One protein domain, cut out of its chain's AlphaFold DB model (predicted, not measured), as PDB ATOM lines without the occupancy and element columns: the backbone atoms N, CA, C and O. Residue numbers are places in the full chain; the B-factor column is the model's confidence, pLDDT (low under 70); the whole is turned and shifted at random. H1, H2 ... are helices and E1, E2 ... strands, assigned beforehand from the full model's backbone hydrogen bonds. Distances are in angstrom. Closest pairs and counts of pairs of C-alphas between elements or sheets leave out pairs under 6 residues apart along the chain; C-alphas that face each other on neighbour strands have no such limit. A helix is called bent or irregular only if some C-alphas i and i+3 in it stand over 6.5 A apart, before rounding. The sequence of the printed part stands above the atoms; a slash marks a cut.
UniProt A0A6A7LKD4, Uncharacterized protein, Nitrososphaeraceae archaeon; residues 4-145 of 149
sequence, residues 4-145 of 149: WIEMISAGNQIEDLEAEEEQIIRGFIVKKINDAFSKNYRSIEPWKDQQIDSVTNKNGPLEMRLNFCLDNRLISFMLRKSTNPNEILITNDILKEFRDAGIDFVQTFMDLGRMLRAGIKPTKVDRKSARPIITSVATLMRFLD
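This is residues 4 to 145 of the 149 residues of an uncharacterized protein of Nitrososphaeraceae archaeon (UniProt A0A6A7LKD4). One very long helix, H1, runs along one side of a small body, with its residues 4 to 17 sticking out past it; H3 and H6 pack crosswise on H1 and lie on the same face of a small three-stranded sheet. The hairpin of E3 and E4 lies on the side of the body away from H1, and residues 50 to 55, of which 50 to 51 belong to H2, stick out from the body. The printed part has 142 residues, with six named helices and five named strands in the order H1 H2 H3 E1 E2 H4 H5 E3 E4 E5 H6. The larger sheet has the order E1 - E2 - E5, all antiparallel, and the class is mixed, helices and strands. The whole is only just loose, close to compact, with a radius of gyration of the C-alphas of 17.5 A and spans of 64 by 39 by 27 A.

H1, residues 4 to 44, touches H3, residues 62 to 71, with its residues 30 to 37 alone, at a steep tilt of 58 degrees; the closest C-alphas are those of Ile 33 and Leu 66, 5.9 A. H1 touches H6, residues 137 to 144, with its residues 26 to 30 alone, the closest C-alphas being those of Arg 26 and Leu 144, 5.3 A. H3 is on the sheet of E1, residues 78 to 81, E2, residues 84 to 90, and E5, residues 133 to 136, at a height over the sheet of 10.7 A. H6 is on the same face at 6.3 A. In the hairpin of E1 and E2, N 79 and O 89 are 2.9 A apart, within hydrogen-bond range, as are N 88 and O 135 of E2 and E5 at 2.8 A. H5, residues 109 to 115, only grazes the sheet. H4, residues 93 to 100, is near H1, with 6 pairs of C-alphas within 10 A. In the hairpin of E3, residues 123 to 125, and E4, residues 128 to 130, N 123 and O 130 are 2.8 A apart. Every O i to N i+4 pair is within hydrogen-bond range in H3, H4, H5 and H6, and 35 of 37 are in H1; H2, residues 48 to 51, is too short for such a pair.

H1 begins at C-alpha 4, (22.176, 68.089, -2.901), and is 59.5 A long, with a kink of 29 degrees near residue 38; it is irregular, C-alphas 39 and 42 being 7.5 A apart. H3 is 14.3 A long and E2 14.1 A. H6 ends at C-alpha 144, (13.709, 41.233, 18.388).

The C-alphas of Trp 4 and Gln 50, the two farthest apart, are 64.7 A apart. The printed part has no cut and no long link. The pLDDT is under 70 in residues 4 to 13 and 46 to 60.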
ATOM      1  N   TRP A   4      23.191  68.444  -3.900       56.94
ATOM      2  CA  TRP A   4      22.176  68.089  -2.901       56.94
ATOM      3  C   TRP A   4      21.425  66.789  -3.225       56.94
ATOM      4  O   TRP A   4      20.976  66.111  -2.307       56.94
ATOM      5  N   ILE A   5      21.320  66.403  -4.503       55.53
ATOM      6  CA  ILE A   5      20.641  65.157  -4.910       55.53
ATOM      7  C   ILE A   5      21.482  63.930  -4.525       55.53
ATOM      8  O   ILE A   5      20.942  62.940  -4.038       55.53
ATOM      9  N   GLU A   6      22.805  64.015  -4.677       56.41
ATOM     10  CA  GLU A   6      23.729  62.938  -4.293       56.41
ATOM     11  C   GLU A   6      23.758  62.732  -2.774       56.41
ATOM     12  O   GLU A   6      23.783  61.594  -2.314       56.41
ATOM     13  N   MET A   7      23.662  63.812  -1.987       56.00
ATOM     14  CA  MET A   7      23.615  63.715  -0.522       56.00
ATOM     15  C   MET A   7      22.326  63.054  -0.012       56.00
ATOM     16  O   MET A   7      22.388  62.266   0.926       56.00
ATOM     17  N   ILE A   8      21.174  63.326  -0.638       60.44
ATOM     18  CA  ILE A   8      19.899  62.681  -0.270       60.44
ATOM     19  C   ILE A   8      19.908  61.203  -0.678       60.44
ATOM     20  O   ILE A   8      19.496  60.346   0.098       60.44
ATOM     21  N   SER A   9      20.425  60.886  -1.870       60.38
ATOM     22  CA  SER A   9      20.527  59.498  -2.328       60.38
ATOM     23  C   SER A   9      21.485  58.664  -1.473       60.38
ATOM     24  O   SER A   9      21.212  57.490  -1.243       60.38
ATOM     25  N   ALA A  10      22.593  59.250  -1.011       61.47
ATOM     26  CA  ALA A  10      23.553  58.571  -0.146       61.47
ATOM     27  C   ALA A  10      23.007  58.350   1.276       61.47
ATOM     28  O   ALA A  10      23.289  57.317   1.873       61.47
ATOM     29  N   GLY A  11      22.209  59.286   1.806       62.47
ATOM     30  CA  GLY A  11      21.566  59.142   3.118       62.47
ATOM     31  C   GLY A  11      20.599  57.959   3.173       62.47
ATOM     32  O   GLY A  11      20.723  57.113   4.053       62.47
ATOM     33  N   ASN A  12      19.716  57.840   2.177       68.06
ATOM     34  CA  ASN A  12      18.744  56.743   2.119       68.06
ATOM     35  C   ASN A  12      19.415  55.364   1.999       68.06
ATOM     36  O   ASN A  12      18.982  54.411   2.629       68.06
ATOM     37  N   GLN A  13      20.509  55.260   1.236       69.81
ATOM     38  CA  GLN A  13      21.240  53.996   1.074       69.81
ATOM     39  C   GLN A  13      21.896  53.503   2.371       69.81
ATOM     40  O   GLN A  13      22.020  52.297   2.565       69.81
ATOM     41  N   ILE A  14      22.337  54.416   3.242       73.81
ATOM     42  CA  ILE A  14      22.944  54.056   4.531       73.81
ATOM     43  C   ILE A  14      21.867  53.564   5.501       73.81
ATOM     44  O   ILE A  14      22.064  52.539   6.145       73.81
ATOM     45  N   GLU A  15      20.726  54.253   5.570       78.25
ATOM     46  CA  GLU A  15      19.605  53.844   6.425       78.25
ATOM     47  C   GLU A  15      19.034  52.477   6.008       78.25
ATOM     48  O   GLU A  15      18.777  51.632   6.867       78.25
ATOM     49  N   ASP A  16      18.907  52.224   4.700       81.31
ATOM     50  CA  ASP A  16      18.454  50.930   4.171       81.31
ATOM     51  C   ASP A  16      19.419  49.789   4.546       81.31
ATOM     52  O   ASP A  16      18.981  48.703   4.934       81.31
ATOM     53  N   LEU A  17      20.735  50.040   4.479       85.88
ATOM     54  CA  LEU A  17      21.756  49.061   4.856       85.88
ATOM     55  C   LEU A  17      21.710  48.747   6.358       85.88
ATOM     56  O   LEU A  17      21.726  47.578   6.738       85.88
ATOM     57  N   GLU A  18      21.620  49.769   7.214       86.38
ATOM     58  CA  GLU A  18      21.518  49.572   8.667       86.38
ATOM     59  C   GLU A  18      20.261  48.766   9.037       86.38
ATOM     60  O   GLU A  18      20.323  47.869   9.883       86.38
ATOM     61  N   ALA A  19      19.129  49.021   8.374       87.94
ATOM     62  CA  ALA A  19      17.896  48.267   8.588       87.94
ATOM     63  C   ALA A  19      18.023  46.790   8.167       87.94
ATOM     64  O   ALA A  19      17.528  45.901   8.870       87.94
ATOM     65  N   GLU A  20      18.701  46.512   7.048       90.69
ATOM     66  CA  GLU A  20      18.984  45.146   6.596       90.69
ATOM     67  C   GLU A  20      19.888  44.404   7.595       90.69
ATOM     68  O   GLU A  20      19.580  43.279   8.006       90.69
ATOM     69  N   GLU A  21      20.962  45.052   8.051       91.88
ATOM     70  CA  GLU A  21      21.864  44.510   9.070       91.88
ATOM     71  C   GLU A  21      21.115  44.190  10.374       91.88
ATOM     72  O   GLU A  21      21.232  43.079  10.907       91.88
ATOM     73  N   GLU A  22      20.281  45.113  10.868       92.44
ATOM     74  CA  GLU A  22      19.445  44.884  12.051       92.44
ATOM     75  C   GLU A  22      18.499  43.690  11.865       92.44
ATOM     76  O   GLU A  22      18.352  42.865  12.777       92.44
ATOM     77  N   GLN A  23      17.876  43.557  10.691       93.19
ATOM     78  CA  GLN A  23      16.980  42.445  10.380       93.19
ATOM     79  C   GLN A  23      17.716  41.098  10.379       93.19
ATOM     80  O   GLN A  23      17.188  40.110  10.907       93.19
ATOM     81  N   ILE A  24      18.937  41.044   9.843       94.94
ATOM     82  CA  ILE A  24      19.775  39.838   9.852       94.94
ATOM     83  C   ILE A  24      20.135  39.443  11.291       94.94
ATOM     84  O   ILE A  24      19.949  38.284  11.679       94.94
ATOM     85  N   ILE A  25      20.591  40.396  12.110       95.06
ATOM     86  CA  ILE A  25      20.946  40.145  13.517       95.06
ATOM     87  C   ILE A  25      19.723  39.689  14.314       95.06
ATOM     88  O   ILE A  25      19.798  38.709  15.064       95.06
ATOM     89  N   ARG A  26      18.575  40.343  14.121       94.62
ATOM     90  CA  ARG A  26      17.291  39.937  14.703       94.62
ATOM     91  C   ARG A  26      16.964  38.493  14.340       94.62
ATOM     92  O   ARG A  26      16.757  37.671  15.234       94.62
ATOM     93  N   GLY A  27      16.964  38.169  13.047       95.25
ATOM     94  CA  GLY A  27      16.664  36.827  12.551       95.25
ATOM     95  C   GLY A  27      17.587  35.766  13.151       95.25
ATOM     96  O   GLY A  27      17.122  34.713  13.595       95.25
ATOM     97  N   PHE A  28      18.881  36.069  13.249       96.69
ATOM     98  CA  PHE A  28      19.859  35.194  13.886       96.69
ATOM     99  C   PHE A  28      19.541  34.935  15.367       96.69
ATOM    100  O   PHE A  28      19.496  33.776  15.790       96.69
ATOM    101  N   ILE A  29      19.300  35.984  16.161       96.38
ATOM    102  CA  ILE A  29      19.050  35.836  17.602       96.38
ATOM    103  C   ILE A  29      17.742  35.070  17.836       96.38
ATOM    104  O   ILE A  29      17.720  34.132  18.637       96.38
ATOM    105  N   VAL A  30      16.674  35.405  17.103       95.88
ATOM    106  CA  VAL A  30      15.388  34.693  17.185       95.88
ATOM    107  C   VAL A  30      15.560  33.215  16.844       95.88
ATOM    108  O   VAL A  30      15.065  32.352  17.572       95.88
ATOM    109  N   LYS A  31      16.308  32.902  15.781       95.75
ATOM    110  CA  LYS A  31      16.611  31.518  15.408       95.75
ATOM    111  C   LYS A  31      17.344  30.784  16.531       95.75
ATOM    112  O   LYS A  31      16.908  29.705  16.920       95.75
ATOM    113  N   LYS A  32      18.393  31.377  17.112       96.56
ATOM    114  CA  LYS A  32      19.148  30.769  18.225       96.56
ATOM    115  C   LYS A  32      18.264  30.479  19.440       96.56
ATOM    116  O   LYS A  32      18.377  29.396  20.012       96.56
ATOM    117  N   ILE A  33      17.371  31.402  19.806       95.44
ATOM    118  CA  ILE A  33      16.403  31.202  20.899       95.44
ATOM    119  C   ILE A  33      15.478  30.025  20.583       95.44
ATOM    120  O   ILE A  33      15.303  29.131  21.410       95.44
ATOM    121  N   ASN A  34      14.910  29.997  19.379       94.12
ATOM    122  CA  ASN A  34      13.956  28.967  18.979       94.12
ATOM    123  C   ASN A  34      14.596  27.581  18.883       94.12
ATOM    124  O   ASN A  34      13.996  26.607  19.340       94.12
ATOM    125  N   ASP A  35      15.807  27.493  18.336       94.69
ATOM    126  CA  ASP A  35      16.563  26.248  18.216       94.69
ATOM    127  C   ASP A  35      16.921  25.697  19.605       94.69
ATOM    128  O   ASP A  35      16.681  24.522  19.896       94.69
ATOM    129  N   ALA A  36      17.434  26.555  20.497       95.00
ATOM    130  CA  ALA A  36      17.775  26.175  21.866       95.00
ATOM    131  C   ALA A  36      16.538  25.735  22.661       95.00
ATOM    132  O   ALA A  36      16.570  24.692  23.320       95.00
ATOM    133  N   PHE A  37      15.435  26.479  22.564       93.12
ATOM    134  CA  PHE A  37      14.172  26.125  23.202       93.12
ATOM    135  C   PHE A  37      13.651  24.780  22.687       93.12
ATOM    136  O   PHE A  37      13.448  23.853  23.467       93.12
ATOM    137  N   SER A  38      13.508  24.631  21.368       90.00
ATOM    138  CA  SER A  38      12.918  23.438  20.745       90.00
ATOM    139  C   SER A  38      13.711  22.166  21.042       90.00
ATOM    140  O   SER A  38      13.119  21.104  21.236       90.00
ATOM    141  N   LYS A  39      15.045  22.270  21.106       92.12
ATOM    142  CA  LYS A  39      15.933  21.142  21.407       92.12
ATOM    143  C   LYS A  39      15.843  20.681  22.865       92.12
ATOM    144  O   LYS A  39      15.981  19.489  23.120       92.12
ATOM    145  N   ASN A  40      15.638  21.600  23.811       91.06
ATOM    146  CA  ASN A  40      15.803  21.310  25.241       91.06
ATOM    147  C   ASN A  40      14.490  21.277  26.036       91.06
ATOM    148  O   ASN A  40      14.442  20.611  27.067       91.06
ATOM    149  N   TYR A  41      13.430  21.947  25.572       85.75
ATOM    150  CA  TYR A  41      12.182  22.126  26.324       85.75
ATOM    151  C   TYR A  41      11.620  20.810  26.874       85.75
ATOM    152  O   TYR A  41      11.467  20.654  28.083       85.75
ATOM    153  N   ARG A  42      11.434  19.819  25.996       82.12
ATOM    154  CA  ARG A  42      10.889  18.499  26.359       82.12
ATOM    155  C   ARG A  42      11.743  17.738  27.369       82.12
ATOM    156  O   ARG A  42      11.218  16.953  28.146       82.12
ATOM    157  N   SER A  43      13.058  17.936  27.336       85.50
ATOM    158  CA  SER A  43      13.971  17.236  28.239       85.50
ATOM    159  C   SER A  43      13.985  17.846  29.639       85.50
ATOM    160  O   SER A  43      14.273  17.134  30.594       85.50
ATOM    161  N   ILE A  44      13.735  19.152  29.756       85.31
ATOM    162  CA  ILE A  44      13.838  19.893  31.021       85.31
ATOM    163  C   ILE A  44      12.474  19.987  31.715       85.31
ATOM    164  O   ILE A  44      12.395  19.839  32.932       85.31
ATOM    165  N   GLU A  45      11.388  20.182  30.960       80.38
ATOM    166  CA  GLU A  45      10.026  20.311  31.497       80.38
ATOM    167  C   GLU A  45       9.060  19.225  30.973       80.38
ATOM    168  O   GLU A  45       7.985  19.556  30.472       80.38
ATOM    169  N   PRO A  46       9.373  17.919  31.121       67.88
ATOM    170  CA  PRO A  46       8.572  16.832  30.538       67.88
ATOM    171  C   PRO A  46       7.144  16.744  31.105       67.88
ATOM    172  O   PRO A  46       6.238  16.239  30.454       67.88
ATOM    173  N   TRP A  47       6.925  17.239  32.325       61.59
ATOM    174  CA  TRP A  47       5.632  17.215  33.025       61.59
ATOM    175  C   TRP A  47       4.681  18.319  32.572       61.59
ATOM    176  O   TRP A  47       3.472  18.186  32.753       61.59
ATOM    177  N   LYS A  48       5.203  19.417  32.006       63.91
ATOM    178  CA  LYS A  48       4.331  20.484  31.515       63.91
ATOM    179  C   LYS A  48       3.560  20.029  30.283       63.91
ATOM    180  O   LYS A  48       2.426  20.457  30.147       63.91
ATOM    181  N   ASP A  49       4.072  19.074  29.501       54.53
ATOM    182  CA  ASP A  49       3.368  18.478  28.353       54.53
ATOM    183  C   ASP A  49       1.967  17.931  28.704       54.53
ATOM    184  O   ASP A  49       1.075  17.991  27.866       54.53
ATOM    185  N   GLN A  50       1.710  17.493  29.947       50.78
ATOM    186  CA  GLN A  50       0.380  17.014  30.372       50.78
ATOM    187  C   GLN A  50      -0.640  18.134  30.659       50.78
ATOM    188  O   GLN A  50      -1.828  17.857  30.798       50.78
ATOM    189  N   GLN A  51      -0.200  19.395  30.744       51.12
ATOM    190  CA  GLN A  51      -1.066  20.582  30.808       51.12
ATOM    191  C   GLN A  51      -1.117  21.344  29.467       51.12
ATOM    192  O   GLN A  51      -1.839  22.335  29.343       51.12
ATOM    193  N   ILE A  52      -0.361  20.895  28.458       50.19
ATOM    194  CA  ILE A  52      -0.184  21.564  27.160       50.19
ATOM    195  C   ILE A  52      -1.201  21.019  26.150       50.19
ATOM    196  O   ILE A  52      -0.846  20.510  25.099       50.19
ATOM    197  N   ASP A  53      -2.490  21.154  26.457       46.41
ATOM    198  CA  ASP A  53      -3.561  20.946  25.468       46.41
ATOM    199  C   ASP A  53      -4.356  22.229  25.170       46.41
ATOM    200  O   ASP A  53      -5.351  22.190  24.450       46.41
ATOM    201  N   SER A  54      -3.928  23.412  25.646       43.78
ATOM    202  CA  SER A  54      -4.648  24.649  25.282       43.78
ATOM    203  C   SER A  54      -3.872  25.968  25.163       43.78
ATOM    204  O   SER A  54      -4.432  26.889  24.576       43.78
ATOM    205  N   VAL A  55      -2.620  26.129  25.630       43.19
ATOM    206  CA  VAL A  55      -1.983  27.479  25.613       43.19
ATOM    207  C   VAL A  55      -0.475  27.516  25.308       43.19
ATOM    208  O   VAL A  55       0.022  28.518  24.800       43.19
ATOM    209  N   THR A  56       0.289  26.446  25.526       47.50
ATOM    210  CA  THR A  56       1.763  26.465  25.388       47.50
ATOM    211  C   THR A  56       2.211  25.756  24.116       47.50
ATOM    212  O   THR A  56       2.891  24.738  24.095       47.50
ATOM    213  N   ASN A  57       1.764  26.337  23.012       49.53
ATOM    214  CA  ASN A  57       2.120  25.945  21.663       49.53
ATOM    215  C   ASN A  57       3.655  26.003  21.490       49.53
ATOM    216  O   ASN A  57       4.322  26.851  22.084       49.53
ATOM    217  N   LYS A  58       4.233  25.215  20.578       48.59
ATOM    218  CA  LYS A  58       5.605  25.454  20.062       48.59
ATOM    219  C   LYS A  58       5.790  26.878  19.487       48.59
ATOM    220  O   LYS A  58       6.910  27.296  19.206       48.59
ATOM    221  N   ASN A  59       4.684  27.619  19.391       53.19
ATOM    222  CA  ASN A  59       4.530  29.031  19.061       53.19
ATOM    223  C   ASN A  59       4.344  29.949  20.291       53.19
ATOM    224  O   ASN A  59       3.736  31.010  20.164       53.19
ATOM    225  N   GLY A  60       4.790  29.552  21.488       64.50
ATOM    226  CA  GLY A  60       4.735  30.414  22.670       64.50
ATOM    227  C   GLY A  60       5.429  31.766  22.423       64.50
ATOM    228  O   GLY A  60       6.344  31.833  21.588       64.50
ATOM    229  N   PRO A  61       5.030  32.841  23.131       85.88
ATOM    230  CA  PRO A  61       5.622  34.165  22.955       85.88
ATOM    231  C   PRO A  61       7.152  34.100  22.997       85.88
ATOM    232  O   PRO A  61       7.731  33.366  23.806       85.88
ATOM    233  N   LEU A  62       7.827  34.837  22.112       90.38
ATOM    234  CA  LEU A  62       9.291  34.814  22.012       90.38
ATOM    235  C   LEU A  62       9.963  35.125  23.362       90.38
ATOM    236  O   LEU A  62      10.933  34.463  23.726       90.38
ATOM    237  N   GLU A  63       9.387  36.036  24.147       90.94
ATOM    238  CA  GLU A  63       9.855  36.366  25.496       90.94
ATOM    239  C   GLU A  63       9.851  35.161  26.451       90.94
ATOM    240  O   GLU A  63      10.794  34.970  27.220       90.94
ATOM    241  N   MET A  64       8.827  34.302  26.394       90.31
ATOM    242  CA  MET A  64       8.766  33.089  27.216       90.31
ATOM    243  C   MET A  64       9.912  32.135  26.856       90.31
ATOM    244  O   MET A  64      10.590  31.607  27.739       90.31
ATOM    245  N   ARG A  65      10.151  31.938  25.555       91.38
ATOM    246  CA  ARG A  65      11.226  31.069  25.052       91.38
ATOM    247  C   ARG A  65      12.604  31.612  25.421       91.38
ATOM    248  O   ARG A  65      13.465  30.843  25.846       91.38
ATOM    249  N   LEU A  66      12.791  32.928  25.318       94.00
ATOM    250  CA  LEU A  66      13.998  33.617  25.765       94.00
ATOM    251  C   LEU A  66      14.236  33.387  27.262       94.00
ATOM    252  O   LEU A  66      15.313  32.930  27.637       94.00
ATOM    253  N   ASN A  67      13.235  33.643  28.109       92.81
ATOM    254  CA  ASN A  67      13.354  33.448  29.555       92.81
ATOM    255  C   ASN A  67      13.702  31.997  29.911       92.81
ATOM    256  O   ASN A  67      14.637  31.775  30.676       92.81
ATOM    257  N   PHE A  68      13.048  31.019  29.276       92.50
ATOM    258  CA  PHE A  68      13.389  29.605  29.440       92.50
ATOM    259  C   PHE A  68      14.860  29.319  29.100       92.50
ATOM    260  O   PHE A  68      15.552  28.627  29.851       92.50
ATOM    261  N   CYS A  69      15.357  29.860  27.982       94.94
ATOM    262  CA  CYS A  69      16.748  29.678  27.571       94.94
ATOM    263  C   CYS A  69      17.737  30.336  28.540       94.94
ATOM    264  O   CYS A  69      18.786  29.756  28.813       94.94
ATOM    265  N   LEU A  70      17.408  31.516  29.071       94.88
ATOM    266  CA  LEU A  70      18.233  32.235  30.044       94.88
ATOM    267  C   LEU A  70      18.307  31.498  31.385       94.88
ATOM    268  O   LEU A  70      19.397  31.339  31.936       94.88
ATOM    269  N   ASP A  71      17.166  31.025  31.892       92.81
ATOM    270  CA  ASP A  71      17.071  30.356  33.195       92.81
ATOM    271  C   ASP A  71      17.827  29.026  33.200       92.81
ATOM    272  O   ASP A  71      18.486  28.679  34.179       92.81
ATOM    273  N   ASN A  72      17.814  28.329  32.061       93.69
ATOM    274  CA  ASN A  72      18.516  27.064  31.866       93.69
ATOM    275  C   ASN A  72      19.907  27.223  31.224       93.69
ATOM    276  O   ASN A  72      20.552  26.223  30.917       93.69
ATOM    277  N   ARG A  73      20.385  28.462  31.016       94.00
ATOM    278  CA  ARG A  73      21.694  28.789  30.411       94.00
ATOM    279  C   ARG A  73      21.962  28.062  29.079       94.00
ATOM    280  O   ARG A  73      23.054  27.548  28.848       94.00
ATOM    281  N   LEU A  74      20.964  28.014  28.198       95.38
ATOM    282  CA  LEU A  74      21.007  27.233  26.951       95.38
ATOM    283  C   LEU A  74      21.698  27.944  25.781       95.38
ATOM    284  O   LEU A  74      22.013  27.306  24.779       95.38
ATOM    285  N   ILE A  75      21.921  29.255  25.890       95.75
ATOM    286  CA  ILE A  75      22.581  30.074  24.870       95.75
ATOM    287  C   ILE A  75      23.899  30.563  25.465       95.75
ATOM    288  O   ILE A  75      23.911  31.393  26.367       95.75
ATOM    289  N   SER A  76      25.016  30.036  24.965       92.31
ATOM    290  CA  SER A  76      26.366  30.251  25.514       92.31
ATOM    291  C   SER A  76      26.743  31.727  25.661       92.31
ATOM    292  O   SER A  76      27.349  32.115  26.656       92.31
ATOM    293  N   PHE A  77      26.352  32.552  24.690       95.00
ATOM    294  CA  PHE A  77      26.677  33.972  24.663       95.00
ATOM    295  C   PHE A  77      25.669  34.861  25.396       95.00
ATOM    296  O   PHE A  77      25.841  36.078  25.394       95.00
ATOM    297  N   MET A  78      24.606  34.305  25.984       95.69
ATOM    298  CA  MET A  78      23.522  35.082  26.581       95.69
ATOM    299  C   MET A  78      23.169  34.556  27.972       95.69
ATOM    300  O   MET A  78      22.676  33.443  28.136       95.69
ATOM    301  N   LEU A  79      23.411  35.377  28.991       94.56
ATOM    302  CA  LEU A  79      23.288  34.986  30.393       94.56
ATOM    303  C   LEU A  79      22.400  35.959  31.160       94.56
ATOM    304  O   LEU A  79      22.446  37.165  30.935       94.56
ATOM    305  N   ARG A  80      21.645  35.456  32.138       94.00
ATOM    306  CA  ARG A  80      20.934  36.319  33.086       94.00
ATOM    307  C   ARG A  80      21.928  36.934  34.076       94.00
ATOM    308  O   ARG A  80      22.784  36.235  34.626       94.00
ATOM    309  N   LYS A  81      21.825  38.240  34.329       90.88
ATOM    310  CA  LYS A  81      22.679  38.906  35.317       90.88
ATOM    311  C   LYS A  81      22.286  38.460  36.725       90.88
ATOM    312  O   LYS A  81      21.138  38.588  37.136       90.88
ATOM    313  N   SER A  82      23.257  37.996  37.509       86.94
ATOM    314  CA  SER A  82      23.004  37.461  38.855       86.94
ATOM    315  C   SER A  82      22.427  38.483  39.840       86.94
ATOM    316  O   SER A  82      21.704  38.107  40.754       86.94
ATOM    317  N   THR A  83      22.737  39.770  39.667       87.56
ATOM    318  CA  THR A  83      22.267  40.846  40.556       87.56
ATOM    319  C   THR A  83      20.920  41.433  40.143       87.56
ATOM    320  O   THR A  83      20.306  42.133  40.938       87.56
ATOM    321  N   ASN A  84      20.499  41.235  38.892       88.50
ATOM    322  CA  ASN A  84      19.235  41.747  38.374       88.50
ATOM    323  C   ASN A  84      18.690  40.754  37.340       88.50
ATOM    324  O   ASN A  84      19.188  40.746  36.212       88.50
ATOM    325  N   PRO A  85      17.676  39.943  37.684       86.00
ATOM    326  CA  PRO A  85      17.162  38.941  36.766       86.00
ATOM    327  C   PRO A  85      16.569  39.557  35.495       86.00
ATOM    328  O   PRO A  85      16.571  38.897  34.468       86.00
ATOM    329  N   ASN A  86      16.136  40.819  35.502       89.44
ATOM    330  CA  ASN A  86      15.584  41.474  34.311       89.44
ATOM    331  C   ASN A  86      16.662  41.955  33.322       89.44
ATOM    332  O   ASN A  86      16.330  42.441  32.240       89.44
ATOM    333  N   GLU A  87      17.941  41.835  33.685       93.00
ATOM    334  CA  GLU A  87      19.075  42.163  32.828       93.00
ATOM    335  C   GLU A  87      19.719  40.911  32.234       93.00
ATOM    336  O   GLU A  87      19.916  39.882  32.889       93.00
ATOM    337  N   ILE A  88      20.114  41.057  30.977       94.56
ATOM    338  CA  ILE A  88      20.818  40.076  30.174       94.56
ATOM    339  C   ILE A  88      22.237  40.589  29.944       94.56
ATOM    340  O   ILE A  88      22.467  41.766  29.655       94.56
ATOM    341  N   LEU A  89      23.191  39.679  30.070       95.31
ATOM    342  CA  LEU A  89      24.580  39.855  29.699       95.31
ATOM    343  C   LEU A  89      24.801  39.107  28.387       95.31
ATOM    344  O   LEU A  89      24.690  37.882  28.349       95.31
ATOM    345  N   ILE A  90      25.126  39.836  27.326       96.06
ATOM    346  CA  ILE A  90      25.609  39.241  26.080       96.06
ATOM    347  C   ILE A  90      27.135  39.231  26.157       96.06
ATOM    348  O   ILE A  90      27.729  40.250  26.510       96.06
ATOM    349  N   THR A  91      27.781  38.094  25.902       94.81
ATOM    350  CA  THR A  91      29.246  37.946  25.951       94.81
ATOM    351  C   THR A  91      29.866  38.082  24.559       94.81
ATOM    352  O   THR A  91      29.178  37.998  23.543       94.81
ATOM    353  N   ASN A  92      31.192  38.249  24.503       92.44
ATOM    354  CA  ASN A  92      31.945  38.311  23.244       92.44
ATOM    355  C   ASN A  92      31.814  37.045  22.381       92.44
ATOM    356  O   ASN A  92      32.133  37.095  21.192       92.44
ATOM    357  N   ASP A  93      31.349  35.926  22.946       93.88
ATOM    358  CA  ASP A  93      31.170  34.673  22.210       93.88
ATOM    359  C   ASP A  93      30.156  34.824  21.068       93.88
ATOM    360  O   ASP A  93      30.258  34.119  20.065       93.88
ATOM    361  N   ILE A  94      29.251  35.809  21.144       95.19
ATOM    362  CA  ILE A  94      28.317  36.110  20.053       95.19
ATOM    363  C   ILE A  94      29.033  36.467  18.744       95.19
ATOM    364  O   ILE A  94      28.563  36.091  17.680       95.19
ATOM    365  N   LEU A  95      30.204  37.116  18.799       93.88
ATOM    366  CA  LEU A  95      30.967  37.449  17.591       93.88
ATOM    367  C   LEU A  95      31.499  36.197  16.894       93.88
ATOM    368  O   LEU A  95      31.650  36.177  15.678       93.88
ATOM    369  N   LYS A  96      31.812  35.146  17.662       93.56
ATOM    370  CA  LYS A  96      32.167  33.851  17.084       93.56
ATOM    371  C   LYS A  96      30.949  33.226  16.416       93.56
ATOM    372  O   LYS A  96      31.050  32.790  15.280       93.56
ATOM    373  N   GLU A  97      29.810  33.243  17.095       95.38
ATOM    374  CA  GLU A  97      28.572  32.674  16.567       95.38
ATOM    375  C   GLU A  97      28.065  33.409  15.313       95.38
ATOM    376  O   GLU A  97      27.492  32.771  14.434       95.38
ATOM    377  N   PHE A  98      28.304  34.723  15.202       95.31
ATOM    378  CA  PHE A  98      28.058  35.501  13.985       95.31
ATOM    379  C   PHE A  98      28.942  35.042  12.826       95.31
ATOM    380  O   PHE A  98      28.408  34.706  11.771       95.31
ATOM    381  N   ARG A  99      30.259  34.920  13.034       94.12
ATOM    382  CA  ARG A  99      31.174  34.388  12.007       94.12
ATOM    383  C   ARG A  99      30.791  32.974  11.572       94.12
ATOM    384  O   ARG A  99      30.755  32.686  10.382       94.12
ATOM    385  N   ASP A 100      30.443  32.109  12.525       94.88
ATOM    386  CA  ASP A 100      30.003  30.737  12.244       94.88
ATOM    387  C   ASP A 100      28.678  30.702  11.444       94.88
ATOM    388  O   ASP A 100      28.368  29.702  10.796       94.88
ATOM    389  N   ALA A 101      27.901  31.792  11.464       94.31
ATOM    390  CA  ALA A 101      26.680  31.978  10.681       94.31
ATOM    391  C   ALA A 101      26.868  32.821   9.403       94.31
ATOM    392  O   ALA A 101      25.879  33.064   8.712       94.31
ATOM    393  N   GLY A 102      28.095  33.249   9.078       93.44
ATOM    394  CA  GLY A 102      28.396  34.090   7.911       93.44
ATOM    395  C   GLY A 102      27.973  35.558   8.055       93.44
ATOM    396  O   GLY A 102      27.717  36.225   7.057       93.44
ATOM    397  N   ILE A 103      27.843  36.052   9.287       93.62
ATOM    398  CA  ILE A 103      27.515  37.448   9.598       93.62
ATOM    399  C   ILE A 103      28.825  38.198   9.871       93.62
ATOM    400  O   ILE A 103      29.341  38.170  10.990       93.62
ATOM    401  N   ASP A 104      29.351  38.870   8.844       90.25
ATOM    402  CA  ASP A 104      30.694  39.474   8.876       90.25
ATOM    403  C   ASP A 104      30.698  41.012   8.996       90.25
ATOM    404  O   ASP A 104      31.747  41.611   9.243       90.25
ATOM    405  N   PHE A 105      29.537  41.665   8.858       89.19
ATOM    406  CA  PHE A 105      29.417  43.127   8.971       89.19
ATOM    407  C   PHE A 105      29.528  43.629  10.423       89.19
ATOM    408  O   PHE A 105      29.971  44.750  10.664       89.19
ATOM    409  N   VAL A 106      29.242  42.777  11.419       88.75
ATOM    410  CA  VAL A 106      29.487  43.091  12.837       88.75
ATOM    411  C   VAL A 106      30.940  42.780  13.197       88.75
ATOM    412  O   VAL A 106      31.274  41.684  13.656       88.75
ATOM    413  N   GLN A 107      31.818  43.763  13.005       83.50
ATOM    414  CA  GLN A 107      33.256  43.591  13.235       83.50
ATOM    415  C   GLN A 107      33.641  43.686  14.710       83.50
ATOM    416  O   GLN A 107      34.542  42.975  15.170       83.50
ATOM    417  N   THR A 108      32.978  44.559  15.471       87.81
ATOM    418  CA  THR A 108      33.307  44.780  16.876       87.81
ATOM    419  C   THR A 108      32.115  44.569  17.794       87.81
ATOM    420  O   THR A 108      30.948  44.749  17.454       87.81
ATOM    421  N   PHE A 109      32.429  44.233  19.042       89.31
ATOM    422  CA  PHE A 109      31.421  44.113  20.085       89.31
ATOM    423  C   PHE A 109      30.738  45.454  20.406       89.31
ATOM    424  O   PHE A 109      29.601  45.477  20.870       89.31
ATOM    425  N   MET A 110      31.419  46.577  20.141       88.12
ATOM    426  CA  MET A 110      30.840  47.914  20.279       88.12
ATOM    427  C   MET A 110      29.759  48.179  19.233       88.12
ATOM    428  O   MET A 110      28.760  48.804  19.583       88.12
ATOM    429  N   ASP A 111      29.924  47.677  18.008       87.00
ATOM    430  CA  ASP A 111      28.940  47.841  16.928       87.00
ATOM    431  C   ASP A 111      27.626  47.160  17.309       87.00
ATOM    432  O   ASP A 111      26.571  47.795  17.329       87.00
ATOM    433  N   LEU A 112      27.711  45.915  17.791       89.94
ATOM    434  CA  LEU A 112      26.551  45.202  18.326       89.94
ATOM    435  C   LEU A 112      25.911  45.938  19.515       89.94
ATOM    436  O   LEU A 112      24.687  46.017  19.616       89.94
ATOM    437  N   GLY A 113      26.719  46.486  20.428       90.31
ATOM    438  CA  GLY A 113      26.211  47.271  21.556       90.31
ATOM    439  C   GLY A 113      25.406  48.493  21.105       90.31
ATOM    440  O   GLY A 113      24.357  48.782  21.683       90.31
ATOM    441  N   ARG A 114      25.858  49.176  20.045       89.06
ATOM    442  CA  ARG A 114      25.155  50.319  19.446       89.06
ATOM    443  C   ARG A 114      23.831  49.904  18.809       89.06
ATOM    444  O   ARG A 114      22.821  50.515  19.146       89.06
ATOM    445  N   MET A 115      23.821  48.843  17.996       88.44
ATOM    446  CA  MET A 115      22.601  48.299  17.373       88.44
ATOM    447  C   MET A 115      21.546  47.923  18.424       88.44
ATOM    448  O   MET A 115      20.382  48.296  18.335       88.44
ATOM    449  N   LEU A 116      21.967  47.270  19.512       89.44
ATOM    450  CA  LEU A 116      21.075  46.894  20.615       89.44
ATOM    451  C   LEU A 116      20.702  48.062  21.545       89.44
ATOM    452  O   LEU A 116      19.987  47.853  22.530       89.44
ATOM    453  N   ARG A 117      21.212  49.274  21.280       87.69
ATOM    454  CA  ARG A 117      21.064  50.471  22.127       87.69
ATOM    455  C   ARG A 117      21.436  50.189  23.588       87.69
ATOM    456  O   ARG A 117      20.784  50.654  24.524       87.69
ATOM    457  N   ALA A 118      22.492  49.401  23.779       89.69
ATOM    458  CA  ALA A 118      22.889  48.826  25.055       89.69
ATOM    459  C   ALA A 118      24.336  49.188  25.419       89.69
ATOM    460  O   ALA A 118      25.215  49.362  24.577       89.69
ATOM    461  N   GLY A 119      24.594  49.314  26.721       85.75
ATOM    462  CA  GLY A 119      25.905  49.713  27.221       85.75
ATOM    463  C   GLY A 119      26.836  48.521  27.423       85.75
ATOM    464  O   GLY A 119      26.438  47.508  27.996       85.75
ATOM    465  N   ILE A 120      28.107  48.678  27.054       87.94
ATOM    466  CA  ILE A 120      29.176  47.754  27.451       87.94
ATOM    467  C   ILE A 120      29.741  48.222  28.786       87.94
ATOM    468  O   ILE A 120      30.294  49.319  28.888       87.94
ATOM    469  N   LYS A 121      29.607  47.400  29.827       85.50
ATOM    470  CA  LYS A 121      30.079  47.742  31.176       85.50
ATOM    471  C   LYS A 121      30.900  46.598  31.766       85.50
ATOM    472  O   LYS A 121      30.491  45.444  31.644       85.50
ATOM    473  N   PRO A 122      32.028  46.883  32.442       86.12
ATOM    474  CA  PRO A 122      32.727  45.876  33.227       86.12
ATOM    475  C   PRO A 122      31.794  45.269  34.281       86.12
ATOM    476  O   PRO A 122      31.180  45.989  35.070       86.12
ATOM    477  N   THR A 123      31.682  43.946  34.306       85.94
ATOM    478  CA  THR A 123      30.903  43.217  35.307       85.94
ATOM    479  C   THR A 123      31.511  41.844  35.581       85.94
ATOM    480  O   THR A 123      32.391  41.382  34.852       85.94
ATOM    481  N   LYS A 124      31.064  41.187  36.653       82.44
ATOM    482  CA  LYS A 124      31.486  39.818  36.962       82.44
ATOM    483  C   LYS A 124      30.578  38.823  36.239       82.44
ATOM    484  O   LYS A 124      29.394  38.751  36.545       82.44
ATOM    485  N   VAL A 125      31.155  38.025  35.345       82.25
ATOM    486  CA  VAL A 125      30.521  36.865  34.703       82.25
ATOM    487  C   VAL A 125      31.234  35.622  35.222       82.25
ATOM    488  O   VAL A 125      32.453  35.525  35.108       82.25
ATOM    489  N   ASP A 126      30.509  34.723  35.891       79.88
ATOM    490  CA  ASP A 126      31.062  33.509  36.517       79.88
ATOM    491  C   ASP A 126      32.363  33.758  37.309       79.88
ATOM    492  O   ASP A 126      33.378  33.080  37.157       79.88
ATOM    493  N   ARG A 127      32.330  34.782  38.176       79.94
ATOM    494  CA  ARG A 127      33.445  35.234  39.041       79.94
ATOM    495  C   ARG A 127      34.652  35.834  38.304       79.94
ATOM    496  O   ARG A 127      35.563  36.317  38.974       79.94
ATOM    497  N   LYS A 128      34.647  35.888  36.970       84.12
ATOM    498  CA  LYS A 128      35.661  36.571  36.154       84.12
ATOM    499  C   LYS A 128      35.185  37.965  35.762       84.12
ATOM    500  O   LYS A 128      33.997  38.188  35.544       84.12
ATOM    501  N   SER A 129      36.110  38.918  35.686       86.38
ATOM    502  CA  SER A 129      35.805  40.249  35.155       86.38
ATOM    503  C   SER A 129      35.680  40.164  33.635       86.38
ATOM    504  O   SER A 129      36.597  39.683  32.972       86.38
ATOM    505  N   ALA A 130      34.556  40.617  33.093       88.50
ATOM    506  CA  ALA A 130      34.287  40.678  31.662       88.50
ATOM    507  C   ALA A 130      33.611  42.009  31.313       88.50
ATOM    508  O   ALA A 130      33.132  42.725  32.192       88.50
ATOM    509  N   ARG A 131      33.564  42.352  30.024       90.19
ATOM    510  CA  ARG A 131      32.863  43.540  29.515       90.19
ATOM    511  C   ARG A 131      31.728  43.124  28.573       90.19
ATOM    512  O   ARG A 131      31.877  43.301  27.370       90.19
ATOM    513  N   PRO A 132      30.644  42.516  29.085       93.50
ATOM    514  CA  PRO A 132      29.489  42.168  28.271       93.50
ATOM    515  C   PRO A 132      28.704  43.416  27.846       93.50
ATOM    516  O   PRO A 132      28.794  44.473  28.483       93.50
ATOM    517  N   ILE A 133      27.885  43.260  26.808       94.88
ATOM    518  CA  ILE A 133      26.769  44.172  26.552       94.88
ATOM    519  C   ILE A 133      25.705  43.856  27.601       94.88
ATOM    520  O   ILE A 133      25.314  42.699  27.769       94.88
ATOM    521  N   ILE A 134      25.258  44.881  28.322       94.00
ATOM    522  CA  ILE A 134      24.198  44.764  29.323       94.00
ATOM    523  C   ILE A 134      22.939  45.408  28.759       94.00
ATOM    524  O   ILE A 134      22.922  46.610  28.490       94.00
ATOM    525  N   THR A 135      21.886  44.610  28.614       94.69
ATOM    526  CA  THR A 135      20.568  45.059  28.152       94.69
ATOM    527  C   THR A 135      19.467  44.476  29.032       94.69
ATOM    528  O   THR A 135      19.708  43.534  29.784       94.69
ATOM    529  N   SER A 136      18.262  45.037  28.979       93.38
ATOM    530  CA  SER A 136      17.104  44.448  29.659       93.38
ATOM    531  C   SER A 136      16.401  43.436  28.754       93.38
ATOM    532  O   SER A 136      16.491  43.544  27.528       93.38
ATOM    533  N   VAL A 137      15.658  42.493  29.343       92.31
ATOM    534  CA  VAL A 137      14.761  41.606  28.579       92.31
ATOM    535  C   VAL A 137      13.832  42.444  27.695       92.31
ATOM    536  O   VAL A 137      13.781  42.219  26.495       92.31
ATOM    537  N   ALA A 138      13.191  43.478  28.247       90.69
ATOM    538  CA  ALA A 138      12.272  44.341  27.506       90.69
ATOM    539  C   ALA A 138      12.941  45.073  26.326       90.69
ATOM    540  O   ALA A 138      12.371  45.157  25.242       90.69
ATOM    541  N   THR A 139      14.158  45.590  26.515       92.56
ATOM    542  CA  THR A 139      14.923  46.261  25.450       92.56
ATOM    543  C   THR A 139      15.280  45.284  24.338       92.56
ATOM    544  O   THR A 139      15.084  45.603  23.168       92.56
ATOM    545  N   LEU A 140      15.765  44.090  24.694       93.44
ATOM    546  CA  LEU A 140      16.066  43.057  23.711       93.44
ATOM    547  C   LEU A 140      14.796  42.619  22.975       93.44
ATOM    548  O   LEU A 140      14.819  42.512  21.759       93.44
ATOM    549  N   MET A 141      13.677  42.438  23.677       92.31
ATOM    550  CA  MET A 141      12.408  42.065  23.053       92.31
ATOM    551  C   MET A 141      11.927  43.105  22.040       92.31
ATOM    552  O   MET A 141      11.560  42.718  20.940       92.31
ATOM    553  N   ARG A 142      12.026  44.406  22.343       91.69
ATOM    554  CA  ARG A 142      11.706  45.476  21.375       91.69
ATOM    555  C   ARG A 142      12.592  45.447  20.132       91.69
ATOM    556  O   ARG A 142      12.138  45.803  19.054       91.69
ATOM    557  N   PHE A 143      13.857  45.056  20.284       92.69
ATOM    558  CA  PHE A 143      14.751  44.865  19.147       92.69
ATOM    559  C   PHE A 143      14.382  43.609  18.343       92.69
ATOM    560  O   PHE A 143      14.477  43.620  17.119       92.69
ATOM    561  N   LEU A 144      13.984  42.525  19.018       92.56
ATOM    562  CA  LEU A 144      13.709  41.233  18.388       92.56
ATOM    563  C   LEU A 144      12.337  41.139  17.720       92.56
ATOM    564  O   LEU A 144      12.186  40.394  16.756       92.56
ATOM    565  N   ASP A 145      11.365  41.866  18.248       87.56
ATOM    566  CA  ASP A 145       9.981  41.893  17.797       87.56
ATOM    567  C   ASP A 145       9.484  43.346  17.859       87.56
ATOM    568  O   ASP A 145       8.781  43.731  18.800       87.56
TER     569      ASP A 145